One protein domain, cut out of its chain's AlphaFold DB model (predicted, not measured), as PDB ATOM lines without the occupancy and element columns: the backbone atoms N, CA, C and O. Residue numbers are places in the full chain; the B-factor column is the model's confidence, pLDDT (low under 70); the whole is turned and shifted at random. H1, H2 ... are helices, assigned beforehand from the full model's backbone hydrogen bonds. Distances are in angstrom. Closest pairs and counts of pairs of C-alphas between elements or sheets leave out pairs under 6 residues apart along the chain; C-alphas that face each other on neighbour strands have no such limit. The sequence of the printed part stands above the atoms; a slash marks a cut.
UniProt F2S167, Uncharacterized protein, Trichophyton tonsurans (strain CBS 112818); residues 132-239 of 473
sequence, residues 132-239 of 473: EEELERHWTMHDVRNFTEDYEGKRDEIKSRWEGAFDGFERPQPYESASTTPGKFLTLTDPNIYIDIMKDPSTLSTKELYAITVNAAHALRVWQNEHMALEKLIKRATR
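What this domain is: This is residues 132 to 239 of the 473 residues of an uncharacterized protein of Trichophyton tonsurans (strain CBS 112818) (UniProt F2S167). One long helix, H4, runs along the length of a rod, and the rest of the printed part, long unnamed stretches with three short helices, is laid over one side of it. H1 packs on the last residues of H4, while H2 packs on its first half, and H3 is near that half too. The printed part has 108 residues with four named helices, in the order H1, H2, H3, H4, and no named strand. The class is all helix, though under half of the residues, 49 of 108, are in named elements. The whole is loose, with a radius of gyration of the C-alphas of 16.2 A and spans of 52 by 24 by 20 A.

How they stand to each other: Begin with H1, residues 132 to 137, and look ahead to H4, residues 206 to 237. The two touch, their closest C-alphas being those of Glu 134 and Ala 237, 4.8 A apart; H4 touches H1 with residues 233 to 237 alone. Their lines stand at a steep tilt of 64 degrees, opposite ways. Go on to H2, residues 158 to 163, which touches H4 at residues 208 to 215 alone. The closest C-alphas there are those of Trp 162 and Ala 211, 5.4 A apart. The tilt is shallow at 34.9 degrees, only just short of steep, and the two run opposite ways. Next comes H3, residues 192 to 196, close to H4 but not clearly touching, with the C-alphas of Tyr 194 and Ala 216 closest at 6.3 A. H1, H2 and H3 are apart from one another. In H1, H2, H3 and H4, every O i to N i+4 pair is within hydrogen-bond range.

Where its parts are: Find C-alpha 132 at (5.775, -13.690, -32.651), where H1 begins; it runs 8.6 A to C-alpha 137. H2 goes from Ile 158 to Glu 163, also 8.6 A from first to last C-alpha. H3, from Asn 192 to Asp 196, measures 5.9 A. Look then for C-alpha 206 at (43.270, 0.435, -60.749); from there H4 runs 46.3 A to C-alpha 237 at (12.208, -17.250, -31.362).

The domain as a whole: The C-alphas of Glu 133 and Ser 202 are the two farthest apart, at 52.4 A, yet those of the first and last printed residues, Glu 132 and Arg 239, are 12.3 A apart. The links from H1 to H2, with 20 residues, and from H2 to H3, with 28, are long; that from H3 to H4, with 9, is short. The printed part has no cut. Its mean pLDDT is 90.1, and no printed residue of the model is under 70.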
ATOM      1  N   GLU A 132       5.818 -15.123 -32.330       83.25
ATOM      2  CA  GLU A 132       5.775 -13.690 -32.651       83.25
ATOM      3  C   GLU A 132       6.236 -12.809 -31.474       83.25
ATOM      4  O   GLU A 132       7.010 -11.875 -31.652       83.25
ATOM      5  N   GLU A 133       5.833 -13.143 -30.248       83.00
ATOM      6  CA  GLU A 133       6.210 -12.394 -29.045       83.00
ATOM      7  C   GLU A 133       7.683 -12.638 -28.669       83.00
ATOM      8  O   GLU A 133       8.394 -11.708 -28.284       83.00
ATOM      9  N   GLU A 134       8.186 -13.870 -28.828       83.06
ATOM     10  CA  GLU A 134       9.624 -14.142 -28.699       83.06
ATOM     11  C   GLU A 134      10.434 -13.437 -29.801       83.06
ATOM     12  O   GLU A 134      11.559 -13.008 -29.538       83.06
ATOM     13  N   LEU A 135       9.881 -13.282 -31.010       85.50
ATOM     14  CA  LEU A 135      10.516 -12.577 -32.124       85.50
ATOM     15  C   LEU A 135      10.624 -11.070 -31.852       85.50
ATOM     16  O   LEU A 135      11.718 -10.519 -31.980       85.50
ATOM     17  N   GLU A 136       9.536 -10.421 -31.426       84.50
ATOM     18  CA  GLU A 136       9.518  -8.998 -31.060       84.50
ATOM     19  C   GLU A 136      10.490  -8.694 -29.911       84.50
ATOM     20  O   GLU A 136      11.319  -7.788 -30.023       84.50
ATOM     21  N   ARG A 137      10.465  -9.501 -28.837       84.88
ATOM     22  CA  ARG A 137      11.355  -9.352 -27.667       84.88
ATOM     23  C   ARG A 137      12.845  -9.433 -28.017       84.88
ATOM     24  O   ARG A 137      13.662  -8.838 -27.320       84.88
ATOM     25  N   HIS A 138      13.209 -10.160 -29.074       83.69
ATOM     26  CA  HIS A 138      14.600 -10.360 -29.491       83.69
ATOM     27  C   HIS A 138      14.976  -9.615 -30.784       83.69
ATOM     28  O   HIS A 138      16.063  -9.854 -31.314       83.69
ATOM     29  N   TRP A 139      14.123  -8.721 -31.303       88.62
ATOM     30  CA  TRP A 139      14.295  -8.093 -32.617       88.62
ATOM     31  C   TRP A 139      15.507  -7.147 -32.707       88.62
ATOM     32  O   TRP A 139      15.411  -5.936 -32.492       88.62
ATOM     33  N   THR A 140      16.663  -7.669 -33.121       86.94
ATOM     34  CA  THR A 140      17.893  -6.880 -33.316       86.94
ATOM     35  C   THR A 140      18.020  -6.236 -34.700       86.94
ATOM     36  O   THR A 140      18.863  -5.365 -34.882       86.94
ATOM     37  N   MET A 141      17.192  -6.618 -35.677       90.31
ATOM     38  CA  MET A 141      17.395  -6.303 -37.107       90.31
ATOM     39  C   MET A 141      16.988  -4.881 -37.533       90.31
ATOM     40  O   MET A 141      16.940  -4.583 -38.722       90.31
ATOM     41  N   HIS A 142      16.655  -4.018 -36.575       89.50
ATOM     42  CA  HIS A 142      16.156  -2.661 -36.810       89.50
ATOM     43  C   HIS A 142      17.265  -1.601 -36.970       89.50
ATOM     44  O   HIS A 142      16.988  -0.518 -37.471       89.50
ATOM     45  N   ASP A 143      18.497  -1.890 -36.545       91.31
ATOM     46  CA  ASP A 143      19.680  -1.022 -36.668       91.31
ATOM     47  C   ASP A 143      20.869  -1.896 -37.089       91.31
ATOM     48  O   ASP A 143      21.098  -2.967 -36.513       91.31
ATOM     49  N   VAL A 144      21.633  -1.446 -38.087       91.50
ATOM     50  CA  VAL A 144      22.812  -2.163 -38.593       91.50
ATOM     51  C   VAL A 144      23.878  -2.365 -37.511       91.50
ATOM     52  O   VAL A 144      24.577  -3.383 -37.494       91.50
ATOM     53  N   ARG A 145      23.983  -1.428 -36.563       91.19
ATOM     54  CA  ARG A 145      24.970  -1.448 -35.471       91.19
ATOM     55  C   ARG A 145      24.770  -2.618 -34.507       91.19
ATOM     56  O   ARG A 145      25.732  -3.046 -33.879       91.19
ATOM     57  N   ASN A 146      23.562  -3.185 -34.439       90.00
ATOM     58  CA  ASN A 146      23.259  -4.336 -33.584       90.00
ATOM     59  C   ASN A 146      23.875  -5.651 -34.092       90.00
ATOM     60  O   ASN A 146      24.020  -6.596 -33.315       90.00
ATOM     61  N   PHE A 147      24.195  -5.748 -35.389       91.00
ATOM     62  CA  PHE A 147      24.758  -6.963 -35.995       91.00
ATOM     63  C   PHE A 147      26.090  -6.748 -36.724       91.00
ATOM     64  O   PHE A 147      26.793  -7.727 -36.977       91.00
ATOM     65  N   THR A 148      26.477  -5.504 -37.028       92.31
ATOM     66  CA  THR A 148      27.789  -5.172 -37.596       92.31
ATOM     67  C   THR A 148      28.458  -4.013 -36.854       92.31
ATOM     68  O   THR A 148      28.046  -2.863 -36.975       92.31
ATOM     69  N   GLU A 149      29.571  -4.310 -36.181       88.25
ATOM     70  CA  GLU A 149      30.409  -3.333 -35.459       88.25
ATOM     71  C   GLU A 149      31.006  -2.241 -36.367       88.25
ATOM     72  O   GLU A 149      31.153  -1.092 -35.956       88.25
ATOM     73  N   ASP A 150      31.364  -2.592 -37.608       89.06
ATOM     74  CA  ASP A 150      32.062  -1.706 -38.550       89.06
ATOM     75  C   ASP A 150      31.249  -1.462 -39.830       89.06
ATOM     76  O   ASP A 150      31.684  -1.762 -40.945       89.06
ATOM     77  N   TYR A 151      30.029  -0.947 -39.667       89.81
ATOM     78  CA  TYR A 151      29.178  -0.570 -40.803       89.81
ATOM     79  C   TYR A 151      29.771   0.581 -41.630       89.81
ATOM     80  O   TYR A 151      29.618   0.629 -42.845       89.81
ATOM     81  N   GLU A 152      30.490   1.508 -40.995       87.00
ATOM     82  CA  GLU A 152      31.077   2.649 -41.705       87.00
ATOM     83  C   GLU A 152      32.295   2.235 -42.562       87.00
ATOM     84  O   GLU A 152      32.599   2.906 -43.554       87.00
ATOM     85  N   GLY A 153      32.937   1.099 -42.251       87.00
ATOM     86  CA  GLY A 153      34.101   0.581 -42.977       87.00
ATOM     87  C   GLY A 153      35.406   1.251 -42.545       87.00
ATOM     88  O   GLY A 153      36.270   1.536 -43.374       87.00
ATOM     89  N   LYS A 154      35.536   1.551 -41.249       87.94
ATOM     90  CA  LYS A 154      36.683   2.238 -40.644       87.94
ATOM     91  C   LYS A 154      37.948   1.393 -40.698       87.94
ATOM     92  O   LYS A 154      39.004   1.945 -40.985       87.94
ATOM     93  N   ARG A 155      37.858   0.074 -40.479       86.25
ATOM     94  CA  ARG A 155      39.034  -0.820 -40.531       86.25
ATOM     95  C   ARG A 155      39.667  -0.893 -41.919       86.25
ATOM     96  O   ARG A 155      40.876  -1.053 -42.026       86.25
ATOM     97  N   ASP A 156      38.843  -0.787 -42.958       85.62
ATOM     98  CA  ASP A 156      39.254  -0.910 -44.358       85.62
ATOM     99  C   ASP A 156      39.379   0.465 -45.055       85.62
ATOM    100  O   ASP A 156      39.577   0.527 -46.268       85.62
ATOM    101  N   GLU A 157      39.261   1.565 -44.293       91.00
ATOM    102  CA  GLU A 157      39.347   2.970 -44.737       91.00
ATOM    103  C   GLU A 157      38.461   3.294 -45.954       91.00
ATOM    104  O   GLU A 157      38.808   4.114 -46.809       91.00
ATOM    105  N   ILE A 158      37.301   2.637 -46.057       92.06
ATOM    106  CA  ILE A 158      36.519   2.563 -47.303       92.06
ATOM    107  C   ILE A 158      36.098   3.947 -47.786       92.06
ATOM    108  O   ILE A 158      36.176   4.227 -48.979       92.06
ATOM    109  N   LYS A 159      35.691   4.824 -46.862       91.19
ATOM    110  CA  LYS A 159      35.311   6.204 -47.180       91.19
ATOM    111  C   LYS A 159      36.471   6.967 -47.833       91.19
ATOM    112  O   LYS A 159      36.310   7.458 -48.944       91.19
ATOM    113  N   SER A 160      37.650   6.968 -47.210       92.19
ATOM    114  CA  SER A 160      38.844   7.649 -47.727       92.19
ATOM    115  C   SER A 160      39.334   7.061 -49.055       92.19
ATOM    116  O   SER A 160      39.788   7.793 -49.930       92.19
ATOM    117  N   ARG A 161      39.228   5.737 -49.234       92.38
ATOM    118  CA  ARG A 161      39.574   5.060 -50.498       92.38
ATOM    119  C   ARG A 161      38.597   5.380 -51.622       92.38
ATOM    120  O   ARG A 161      39.020   5.450 -52.770       92.38
ATOM    121  N   TRP A 162      37.321   5.569 -51.296       94.12
ATOM    122  CA  TRP A 162      36.297   5.974 -52.250       94.12
ATOM    123  C   TRP A 162      36.460   7.437 -52.663       94.12
ATOM    124  O   TRP A 162      36.574   7.721 -53.849       94.12
ATOM    125  N   GLU A 163      36.570   8.348 -51.692       93.00
ATOM    126  CA  GLU A 163      36.802   9.784 -51.922       93.00
ATOM    127  C   GLU A 163      38.122  10.048 -52.668       93.00
ATOM    128  O   GLU A 163      38.205  10.969 -53.467       93.00
ATOM    129  N   GLY A 164      39.149   9.213 -52.464       92.00
ATOM    130  CA  GLY A 164      40.417   9.277 -53.202       92.00
ATOM    131  C   GLY A 164      40.433   8.578 -54.571       92.00
ATOM    132  O   GLY A 164      41.488   8.548 -55.214       92.00
ATOM    133  N   ALA A 165      39.315   7.977 -54.995       92.19
ATOM    134  CA  ALA A 165      39.161   7.295 -56.283       92.19
ATOM    135  C   ALA A 165      38.045   7.893 -57.158       92.19
ATOM    136  O   ALA A 165      38.150   7.823 -58.378       92.19
ATOM    137  N   PHE A 166      37.014   8.491 -56.557       90.69
ATOM    138  CA  PHE A 166      35.892   9.104 -57.259       90.69
ATOM    139  C   PHE A 166      35.607  10.522 -56.757       90.69
ATOM    140  O   PHE A 166      35.149  10.719 -55.630       90.69
ATOM    141  N   ASP A 167      35.769  11.504 -57.642       86.19
ATOM    142  CA  ASP A 167      35.382  12.887 -57.375       86.19
ATOM    143  C   ASP A 167      33.859  13.058 -57.527       86.19
ATOM    144  O   ASP A 167      33.316  13.073 -58.632       86.19
ATOM    145  N   GLY A 168      33.149  13.188 -56.403       82.38
ATOM    146  CA  GLY A 168      31.725  13.556 -56.374       82.38
ATOM    147  C   GLY A 168      30.714  12.441 -56.682       82.38
ATOM    148  O   GLY A 168      29.515  12.709 -56.674       82.38
ATOM    149  N   PHE A 169      31.151  11.198 -56.911       87.38
ATOM    150  CA  PHE A 169      30.247  10.046 -57.017       87.38
ATOM    151  C   PHE A 169      29.957   9.464 -55.625       87.38
ATOM    152  O   PHE A 169      30.870   9.026 -54.922       87.38
ATOM    153  N   GLU A 170      28.688   9.455 -55.211       90.12
ATOM    154  CA  GLU A 170      28.299   8.945 -53.893       90.12
ATOM    155  C   GLU A 170      28.538   7.431 -53.774       90.12
ATOM    156  O   GLU A 170      28.266   6.657 -54.692       90.12
ATOM    157  N   ARG A 171      29.063   6.997 -52.621       90.88
ATOM    158  CA  ARG A 171      29.365   5.588 -52.345       90.88
ATOM    159  C   ARG A 171      28.074   4.784 -52.129       90.88
ATOM    160  O   ARG A 171      27.403   5.039 -51.126       90.88
ATOM    161  N   PRO A 172      27.786   3.740 -52.934       92.62
ATOM    162  CA  PRO A 172      26.681   2.823 -52.668       92.62
ATOM    163  C   PRO A 172      26.825   2.185 -51.284       92.62
ATOM    164  O   PRO A 172      27.843   1.543 -50.991       92.62
ATOM    165  N   GLN A 173      25.817   2.372 -50.432       92.62
ATOM    166  CA  GLN A 173      25.749   1.758 -49.107       92.62
ATOM    167  C   GLN A 173      25.032   0.398 -49.155       92.62
ATOM    168  O   GLN A 173      24.200   0.196 -50.037       92.62
ATOM    169  N   PRO A 174      25.292  -0.520 -48.203       92.81
ATOM    170  CA  PRO A 174      24.627  -1.830 -48.162       92.81
ATOM    171  C   PRO A 174      23.110  -1.762 -47.900       92.81
ATOM    172  O   PRO A 174      22.387  -2.681 -48.285       92.81
ATOM    173  N   TYR A 175      22.638  -0.687 -47.262       94.19
ATOM    174  CA  TYR A 175      21.224  -0.385 -47.008       94.19
ATOM    175  C   TYR A 175      20.927   1.079 -47.345       94.19
ATOM    176  O   TYR A 175      21.821   1.925 -47.271       94.19
ATOM    177  N   GLU A 176      19.664   1.386 -47.642       92.06
ATOM    178  CA  GLU A 176      19.201   2.758 -47.906       92.06
ATOM    179  C   GLU A 176      19.175   3.618 -46.627       92.06
ATOM    180  O   GLU A 176      19.352   4.835 -46.678       92.06
ATOM    181  N   SER A 177      18.968   2.988 -45.465       90.31
ATOM    182  CA  SER A 177      18.989   3.619 -44.144       90.31
ATOM    183  C   SER A 177      19.779   2.779 -43.135       90.31
ATOM    184  O   SER A 177      19.845   1.555 -43.225       90.31
ATOM    185  N   ALA A 178      20.386   3.440 -42.143       87.88
ATOM    186  CA  ALA A 178      21.130   2.760 -41.077       87.88
ATOM    187  C   ALA A 178      20.222   2.184 -39.970       87.88
ATOM    188  O   ALA A 178      20.641   1.293 -39.231       87.88
ATOM    189  N   SER A 179      18.993   2.693 -39.844       90.88
ATOM    190  CA  SER A 179      18.005   2.235 -38.868       90.88
ATOM    191  C   SER A 179      16.568   2.422 -39.365       90.88
ATOM    192  O   SER A 179      16.273   3.309 -40.170       90.88
ATOM    193  N   THR A 180      15.673   1.569 -38.866       91.62
ATOM    194  CA  THR A 180      14.239   1.508 -39.182       91.62
ATOM    195  C   THR A 180      13.442   1.254 -37.888       91.62
ATOM    196  O   THR A 180      14.006   0.924 -36.846       91.62
ATOM    197  N   THR A 181      12.116   1.425 -37.910       87.88
ATOM    198  CA  THR A 181      11.239   1.065 -36.778       87.88
ATOM    199  C   THR A 181      11.419  -0.404 -36.356       87.88
ATOM    200  O   THR A 181      11.506  -1.259 -37.245       87.88
ATOM    201  N   PRO A 182      11.385  -0.735 -35.049       82.81
ATOM    202  CA  PRO A 182      11.439  -2.121 -34.581       82.81
ATOM    203  C   PRO A 182      10.324  -2.977 -35.204       82.81
ATOM    204  O   PRO A 182       9.264  -2.464 -35.562       82.81
ATOM    205  N   GLY A 183      10.596  -4.271 -35.393       83.12
ATOM    206  CA  GLY A 183       9.711  -5.211 -36.092       83.12
ATOM    207  C   GLY A 183       9.737  -5.124 -37.626       83.12
ATOM    208  O   GLY A 183       9.146  -5.970 -38.291       83.12
ATOM    209  N   LYS A 184      10.429  -4.141 -38.222       88.56
ATOM    210  CA  LYS A 184      10.659  -4.076 -39.677       88.56
ATOM    211  C   LYS A 184      12.129  -4.292 -40.015       88.56
ATOM    212  O   LYS A 184      13.016  -3.909 -39.251       88.56
ATOM    213  N   PHE A 185      12.366  -4.909 -41.169       90.31
ATOM    214  CA  PHE A 185      13.698  -5.067 -41.746       90.31
ATOM    215  C   PHE A 185      14.199  -3.753 -42.357       90.31
ATOM    216  O   PHE A 185      13.409  -2.886 -42.744       90.31
ATOM    217  N   LEU A 186      15.519  -3.628 -42.450       93.00
ATOM    218  CA  LEU A 186      16.197  -2.575 -43.201       93.00
ATOM    219  C   LEU A 186      15.970  -2.779 -44.705       93.00
ATOM    220  O   LEU A 186      15.913  -3.917 -45.177       93.00
ATOM    221  N   THR A 187      15.846  -1.695 -45.470       92.75
ATOM    222  CA  THR A 187      15.734  -1.788 -46.927       92.75
ATOM    223  C   THR A 187      17.119  -1.951 -47.550       92.75
ATOM    224  O   THR A 187      18.013  -1.121 -47.379       92.75
ATOM    225  N   LEU A 188      17.310  -3.077 -48.240       91.81
ATOM    226  CA  LEU A 188      18.527  -3.379 -48.988       91.81
ATOM    227  C   LEU A 188      18.627  -2.468 -50.212       91.81
ATOM    228  O   LEU A 188      17.690  -2.395 -51.008       91.81
ATOM    229  N   THR A 189      19.789  -1.849 -50.396       92.62
ATOM    230  CA  THR A 189      20.149  -1.178 -51.649       92.62
ATOM    231  C   THR A 189      20.189  -2.202 -52.786       92.62
ATOM    232  O   THR A 189      20.662  -3.321 -52.575       92.62
ATOM    233  N   ASP A 190      19.737  -1.838 -53.993       93.00
ATOM    234  CA  ASP A 190      19.706  -2.762 -55.136       93.00
ATOM    235  C   ASP A 190      21.107  -3.363 -55.417       93.00
ATOM    236  O   ASP A 190      22.030  -2.627 -55.794       93.00
ATOM    237  N   PRO A 191      21.291  -4.696 -55.287       91.50
ATOM    238  CA  PRO A 191      22.568  -5.352 -55.554       91.50
ATOM    239  C   PRO A 191      23.092  -5.136 -56.977       91.50
ATOM    240  O   PRO A 191      24.303  -5.225 -57.196       91.50
ATOM    241  N   ASN A 192      22.215  -4.830 -57.943       92.81
ATOM    242  CA  ASN A 192      22.620  -4.549 -59.318       92.81
ATOM    243  C   ASN A 192      23.535  -3.322 -59.420       92.81
ATOM    244  O   ASN A 192      24.403  -3.316 -60.282       92.81
ATOM    245  N   ILE A 193      23.441  -2.347 -58.506       92.19
ATOM    246  CA  ILE A 193      24.302  -1.148 -58.507       92.19
ATOM    247  C   ILE A 193      25.786  -1.539 -58.417       92.19
ATOM    248  O   ILE A 193      26.615  -1.030 -59.170       92.19
ATOM    249  N   TYR A 194      26.129  -2.498 -57.551       90.44
ATOM    250  CA  TYR A 194      27.502  -2.997 -57.412       90.44
ATOM    251  C   TYR A 194      27.990  -3.735 -58.665       90.44
ATOM    252  O   TYR A 194      29.173  -3.675 -58.993       90.44
ATOM    253  N   ILE A 195      27.086  -4.423 -59.369       91.56
ATOM    254  CA  ILE A 195      27.393  -5.135 -60.616       91.56
ATOM    255  C   ILE A 195      27.574  -4.133 -61.758       91.56
ATOM    256  O   ILE A 195      28.537  -4.244 -62.510       91.56
ATOM    257  N   ASP A 196      26.685  -3.148 -61.868       91.88
ATOM    258  CA  ASP A 196      26.671  -2.130 -62.918       91.88
ATOM    259  C   ASP A 196      27.948  -1.293 -62.910       91.88
ATOM    260  O   ASP A 196      28.570  -1.122 -63.955       91.88
ATOM    261  N   ILE A 197      28.404  -0.882 -61.723       89.31
ATOM    262  CA  ILE A 197      29.683  -0.182 -61.539       89.31
ATOM    263  C   ILE A 197      30.881  -1.063 -61.957       89.31
ATOM    264  O   ILE A 197      31.925  -0.537 -62.329       89.31
ATOM    265  N   MET A 198      30.754  -2.396 -61.941       87.94
ATOM    266  CA  MET A 198      31.812  -3.343 -62.326       87.94
ATOM    267  C   MET A 198      31.704  -3.889 -63.764       87.94
ATOM    268  O   MET A 198      32.566  -4.677 -64.157       87.94
ATOM    269  N   LYS A 199      30.678  -3.522 -64.551       88.25
ATOM    270  CA  LYS A 199      30.421  -4.133 -65.875       88.25
ATOM    271  C   LYS A 199      31.548  -3.918 -66.886       88.25
ATOM    272  O   LYS A 199      31.877  -4.856 -67.608       88.25
ATOM    273  N   ASP A 200      32.153  -2.731 -66.892       87.38
ATOM    274  CA  ASP A 200      33.208  -2.338 -67.833       87.38
ATOM    275  C   ASP A 200      34.554  -2.115 -67.107       87.38
ATOM    276  O   ASP A 200      35.008  -0.985 -66.944       87.38
ATOM    277  N   PRO A 201      35.256  -3.176 -66.659       88.62
ATOM    278  CA  PRO A 201      36.475  -3.037 -65.856       88.62
ATOM    279  C   PRO A 201      37.677  -2.469 -66.627       88.62
ATOM    280  O   PRO A 201      38.704  -2.180 -66.026       88.62
ATOM    281  N   SER A 202      37.583  -2.341 -67.954       88.75
ATOM    282  CA  SER A 202      38.633  -1.785 -68.816       88.75
ATOM    283  C   SER A 202      38.623  -0.256 -68.903       88.75
ATOM    284  O   SER A 202      39.611   0.315 -69.360       88.75
ATOM    285  N   THR A 203      37.530   0.403 -68.505       90.25
ATOM    286  CA  THR A 203      37.418   1.872 -68.492       90.25
ATOM    287  C   THR A 203      37.853   2.478 -67.157       90.25
ATOM    288  O   THR A 203      38.210   3.652 -67.113       90.25
ATOM    289  N   LEU A 204      37.852   1.670 -66.094       89.94
ATOM    290  CA  LEU A 204      38.138   2.066 -64.718       89.94
ATOM    291  C   LEU A 204      39.636   2.003 -64.400       89.94
ATOM    292  O   LEU A 204      40.341   1.073 -64.804       89.94
ATOM    293  N   SER A 205      40.133   2.955 -63.610       93.44
ATOM    294  CA  SER A 205      41.511   2.905 -63.116       93.44
ATOM    295  C   SER A 205      41.700   1.829 -62.042       93.44
ATOM    296  O   SER A 205      40.767   1.412 -61.353       93.44
ATOM    297  N   THR A 206      42.946   1.405 -61.810       93.06
ATOM    298  CA  THR A 206      43.270   0.435 -60.749       93.06
ATOM    299  C   THR A 206      42.836   0.911 -59.355       93.06
ATOM    300  O   THR A 206      42.521   0.083 -58.502       93.06
ATOM    301  N   LYS A 207      42.803   2.232 -59.112       92.62
ATOM    302  CA  LYS A 207      42.329   2.804 -57.842       92.62
ATOM    303  C   LYS A 207      40.814   2.677 -57.707       92.62
ATOM    304  O   LYS A 207      40.348   2.223 -56.667       92.62
ATOM    305  N   GLU A 208      40.075   3.016 -58.761       93.38
ATOM    306  CA  GLU A 208      38.617   2.864 -58.827       93.38
ATOM    307  C   GLU A 208      38.220   1.396 -58.664       93.38
ATOM    308  O   GLU A 208      37.447   1.071 -57.768       93.38
ATOM    309  N   LEU A 209      38.824   0.484 -59.435       93.12
ATOM    310  CA  LEU A 209      38.592  -0.960 -59.319       93.12
ATOM    311  C   LEU A 209      38.840  -1.474 -57.894       93.12
ATOM    312  O   LEU A 209      38.062  -2.280 -57.380       93.12
ATOM    313  N   TYR A 210      39.896  -0.999 -57.228       93.94
ATOM    314  CA  TYR A 210      40.173  -1.365 -55.840       93.94
ATOM    315  C   TYR A 210      39.135  -0.782 -54.866       93.94
ATOM    316  O   TYR A 210      38.633  -1.504 -54.009       93.94
ATOM    317  N   ALA A 211      38.744   0.487 -55.021       94.44
ATOM    318  CA  ALA A 211      37.711   1.113 -54.196       94.44
ATOM    319  C   ALA A 211      36.340   0.426 -54.356       94.44
ATOM    320  O   ALA A 211      35.678   0.134 -53.359       94.44
ATOM    321  N   ILE A 212      35.951   0.088 -55.591       93.81
ATOM    322  CA  ILE A 212      34.719  -0.647 -55.908       93.81
ATOM    323  C   ILE A 212      34.739  -2.038 -55.277       93.81
ATOM    324  O   ILE A 212      33.799  -2.408 -54.575       93.81
ATOM    325  N   THR A 213      35.809  -2.809 -55.493       93.44
ATOM    326  CA  THR A 213      35.894  -4.189 -54.986       93.44
ATOM    327  C   THR A 213      35.953  -4.246 -53.460       93.44
ATOM    328  O   THR A 213      35.314  -5.118 -52.871       93.44
ATOM    329  N   VAL A 214      36.622  -3.293 -52.801       94.44
ATOM    330  CA  VAL A 214      36.594  -3.146 -51.336       94.44
ATOM    331  C   VAL A 214      35.188  -2.783 -50.841       94.44
ATOM    332  O   VAL A 214      34.716  -3.391 -49.879       94.44
ATOM    333  N   ASN A 215      34.480  -1.858 -51.502       94.12
ATOM    334  CA  ASN A 215      33.113  -1.487 -51.116       94.12
ATOM    335  C   ASN A 215      32.120  -2.653 -51.297       94.12
ATOM    336  O   ASN A 215      31.319  -2.929 -50.407       94.12
ATOM    337  N   ALA A 216      32.212  -3.392 -52.407       94.12
ATOM    338  CA  ALA A 216      31.389  -4.573 -52.661       94.12
ATOM    339  C   ALA A 216      31.675  -5.709 -51.657       94.12
ATOM    340  O   ALA A 216      30.746  -6.327 -51.135       94.12
ATOM    341  N   ALA A 217      32.947  -5.959 -51.327       93.81
ATOM    342  CA  ALA A 217      33.327  -6.942 -50.311       93.81
ATOM    343  C   ALA A 217      32.814  -6.565 -48.909       93.81
ATOM    344  O   ALA A 217      32.404  -7.441 -48.144       93.81
ATOM    345  N   HIS A 218      32.797  -5.271 -48.577       93.81
ATOM    346  CA  HIS A 218      32.214  -4.773 -47.332       93.81
ATOM    347  C   HIS A 218      30.693  -4.939 -47.297       93.81
ATOM    348  O   HIS A 218      30.188  -5.499 -46.327       93.81
ATOM    349  N   ALA A 219      29.975  -4.584 -48.368       94.06
ATOM    350  CA  ALA A 219      28.529  -4.794 -48.459       94.06
ATOM    351  C   ALA A 219      28.140  -6.272 -48.288       94.06
ATOM    352  O   ALA A 219      27.298  -6.598 -47.450       94.06
ATOM    353  N   LEU A 220      28.842  -7.184 -48.972       93.62
ATOM    354  CA  LEU A 220      28.662  -8.630 -48.800       93.62
ATOM    355  C   LEU A 220      28.913  -9.087 -47.354       93.62
ATOM    356  O   LEU A 220      28.185  -9.939 -46.845       93.62
ATOM    357  N   ARG A 221      29.914  -8.520 -46.668       93.88
ATOM    358  CA  ARG A 221      30.205  -8.822 -45.257       93.88
ATOM    359  C   ARG A 221      29.103  -8.318 -44.322       93.88
ATOM    360  O   ARG A 221      28.755  -9.022 -43.378       93.88
ATOM    361  N   VAL A 222      28.543  -7.136 -44.580       94.38
ATOM    362  CA  VAL A 222      27.414  -6.579 -43.818       94.38
ATOM    363  C   VAL A 222      26.174  -7.468 -43.972       94.38
ATOM    364  O   VAL A 222      25.607  -7.890 -42.966       94.38
ATOM    365  N   TRP A 223      25.810  -7.850 -45.200       93.50
ATOM    366  CA  TRP A 223      24.685  -8.763 -45.454       93.50
ATOM    367  C   TRP A 223      24.931 -10.179 -44.900       93.50
ATOM    368  O   TRP A 223      24.007 -10.844 -44.432       93.50
ATOM    369  N   GLN A 224      26.183 -10.652 -44.874       93.81
ATOM    370  CA  GLN A 224      26.529 -11.909 -44.202       93.81
ATOM    371  C   GLN A 224      26.319 -11.812 -42.684       93.81
ATOM    372  O   GLN A 224      25.768 -12.736 -42.085       93.81
ATOM    373  N   ASN A 225      26.727 -10.709 -42.051       94.06
ATOM    374  CA  ASN A 225      26.477 -10.484 -40.628       94.06
ATOM    375  C   ASN A 225      24.972 -10.421 -40.326       94.06
ATOM    376  O   ASN A 225      24.533 -11.002 -39.333       94.06
ATOM    377  N   GLU A 226      24.182  -9.787 -41.203       93.06
ATOM    378  CA  GLU A 226      22.717  -9.780 -41.129       93.06
ATOM    379  C   GLU A 226      22.167 -11.211 -41.126       93.06
ATOM    380  O   GLU A 226      21.470 -11.598 -40.192       93.06
ATOM    381  N   HIS A 227      22.555 -12.042 -42.100       91.69
ATOM    382  CA  HIS A 227      22.147 -13.448 -42.170       91.69
ATOM    383  C   HIS A 227      22.504 -14.227 -40.891       91.69
ATOM    384  O   HIS A 227      21.692 -14.995 -40.370       91.69
ATOM    385  N   MET A 228      23.699 -14.009 -40.335       91.88
ATOM    386  CA  MET A 228      24.113 -14.642 -39.077       91.88
ATOM    387  C   MET A 228      23.309 -14.138 -37.866       91.88
ATOM    388  O   MET A 228      23.095 -14.901 -36.920       91.88
ATOM    389  N   ALA A 229      22.844 -12.887 -37.874       92.00
ATOM    390  CA  ALA A 229      21.945 -12.347 -36.857       92.00
ATOM    391  C   ALA A 229      20.509 -12.878 -37.013       92.00
ATOM    392  O   ALA A 229      19.916 -13.284 -36.015       92.00
ATOM    393  N   LEU A 230      19.998 -13.004 -38.243       90.69
ATOM    394  CA  LEU A 230      18.721 -13.661 -38.544       90.69
ATOM    395  C   LEU A 230      18.717 -15.119 -38.073       90.69
ATOM    396  O   LEU A 230      17.777 -15.552 -37.412       90.69
ATOM    397  N   GLU A 231      19.794 -15.872 -38.316       90.06
ATOM    398  CA  GLU A 231      19.929 -17.227 -37.778       90.06
ATOM    399  C   GLU A 231      19.867 -17.264 -36.243       90.06
ATOM    400  O   GLU A 231      19.226 -18.153 -35.682       90.06
ATOM    401  N   LYS A 232      20.533 -16.328 -35.550       89.19
ATOM    402  CA  LYS A 232      20.480 -16.221 -34.079       89.19
ATOM    403  C   LYS A 232      19.067 -15.869 -33.600       89.19
ATOM    404  O   LYS A 232      18.599 -16.463 -32.631       89.19
ATOM    405  N   LEU A 233      18.386 -14.955 -34.289       89.12
ATOM    406  CA  LEU A 233      17.015 -14.540 -33.998       89.12
ATOM    407  C   LEU A 233      16.030 -15.705 -34.149       89.12
ATOM    408  O   LEU A 233      15.272 -15.982 -33.224       89.12
ATOM    409  N   ILE A 234      16.095 -16.452 -35.256       87.06
ATOM    410  CA  ILE A 234      15.220 -17.610 -35.492       87.06
ATOM    411  C   ILE A 234      15.493 -18.722 -34.468       87.06
ATOM    412  O   ILE A 234      14.546 -19.316 -33.951       87.06
ATOM    413  N   LYS A 235      16.764 -18.982 -34.121       86.12
ATOM    414  CA  LYS A 235      17.135 -19.956 -33.074       86.12
ATOM    415  C   LYS A 235      16.542 -19.584 -31.709       86.12
ATOM    416  O   LYS A 235      16.101 -20.482 -30.999       86.12
ATOM    417  N   ARG A 236      16.493 -18.287 -31.372       85.31
ATOM    418  CA  ARG A 236      15.831 -17.773 -30.160       85.31
ATOM    419  C   ARG A 236      14.309 -17.929 -30.245       85.31
ATOM    420  O   ARG A 236      13.748 -18.642 -29.427       85.31
ATOM    421  N   ALA A 237      13.670 -17.350 -31.263       85.75
ATOM    422  CA  ALA A 237      12.208 -17.250 -31.362       85.75
ATOM    423  C   ALA A 237      11.477 -18.575 -31.657       85.75
ATOM    424  O   ALA A 237      10.294 -18.708 -31.371       85.75
ATOM    425  N   THR A 238      12.147 -19.562 -32.263       81.62
ATOM    426  CA  THR A 238      11.540 -20.881 -32.543       81.62
ATOM    427  C   THR A 238      12.003 -21.977 -31.588       81.62
ATOM    428  O   THR A 238      11.522 -23.108 -31.689       81.62
ATOM    429  N   ARG A 239      12.989 -21.680 -30.724       74.94
ATOM    430  CA  ARG A 239      13.722 -22.640 -29.872       74.94
ATOM    431  C   ARG A 239      14.238 -23.878 -30.629       74.94
ATOM    432  O   ARG A 239      14.527 -24.919 -30.042       74.94
TER     433      ARG A 239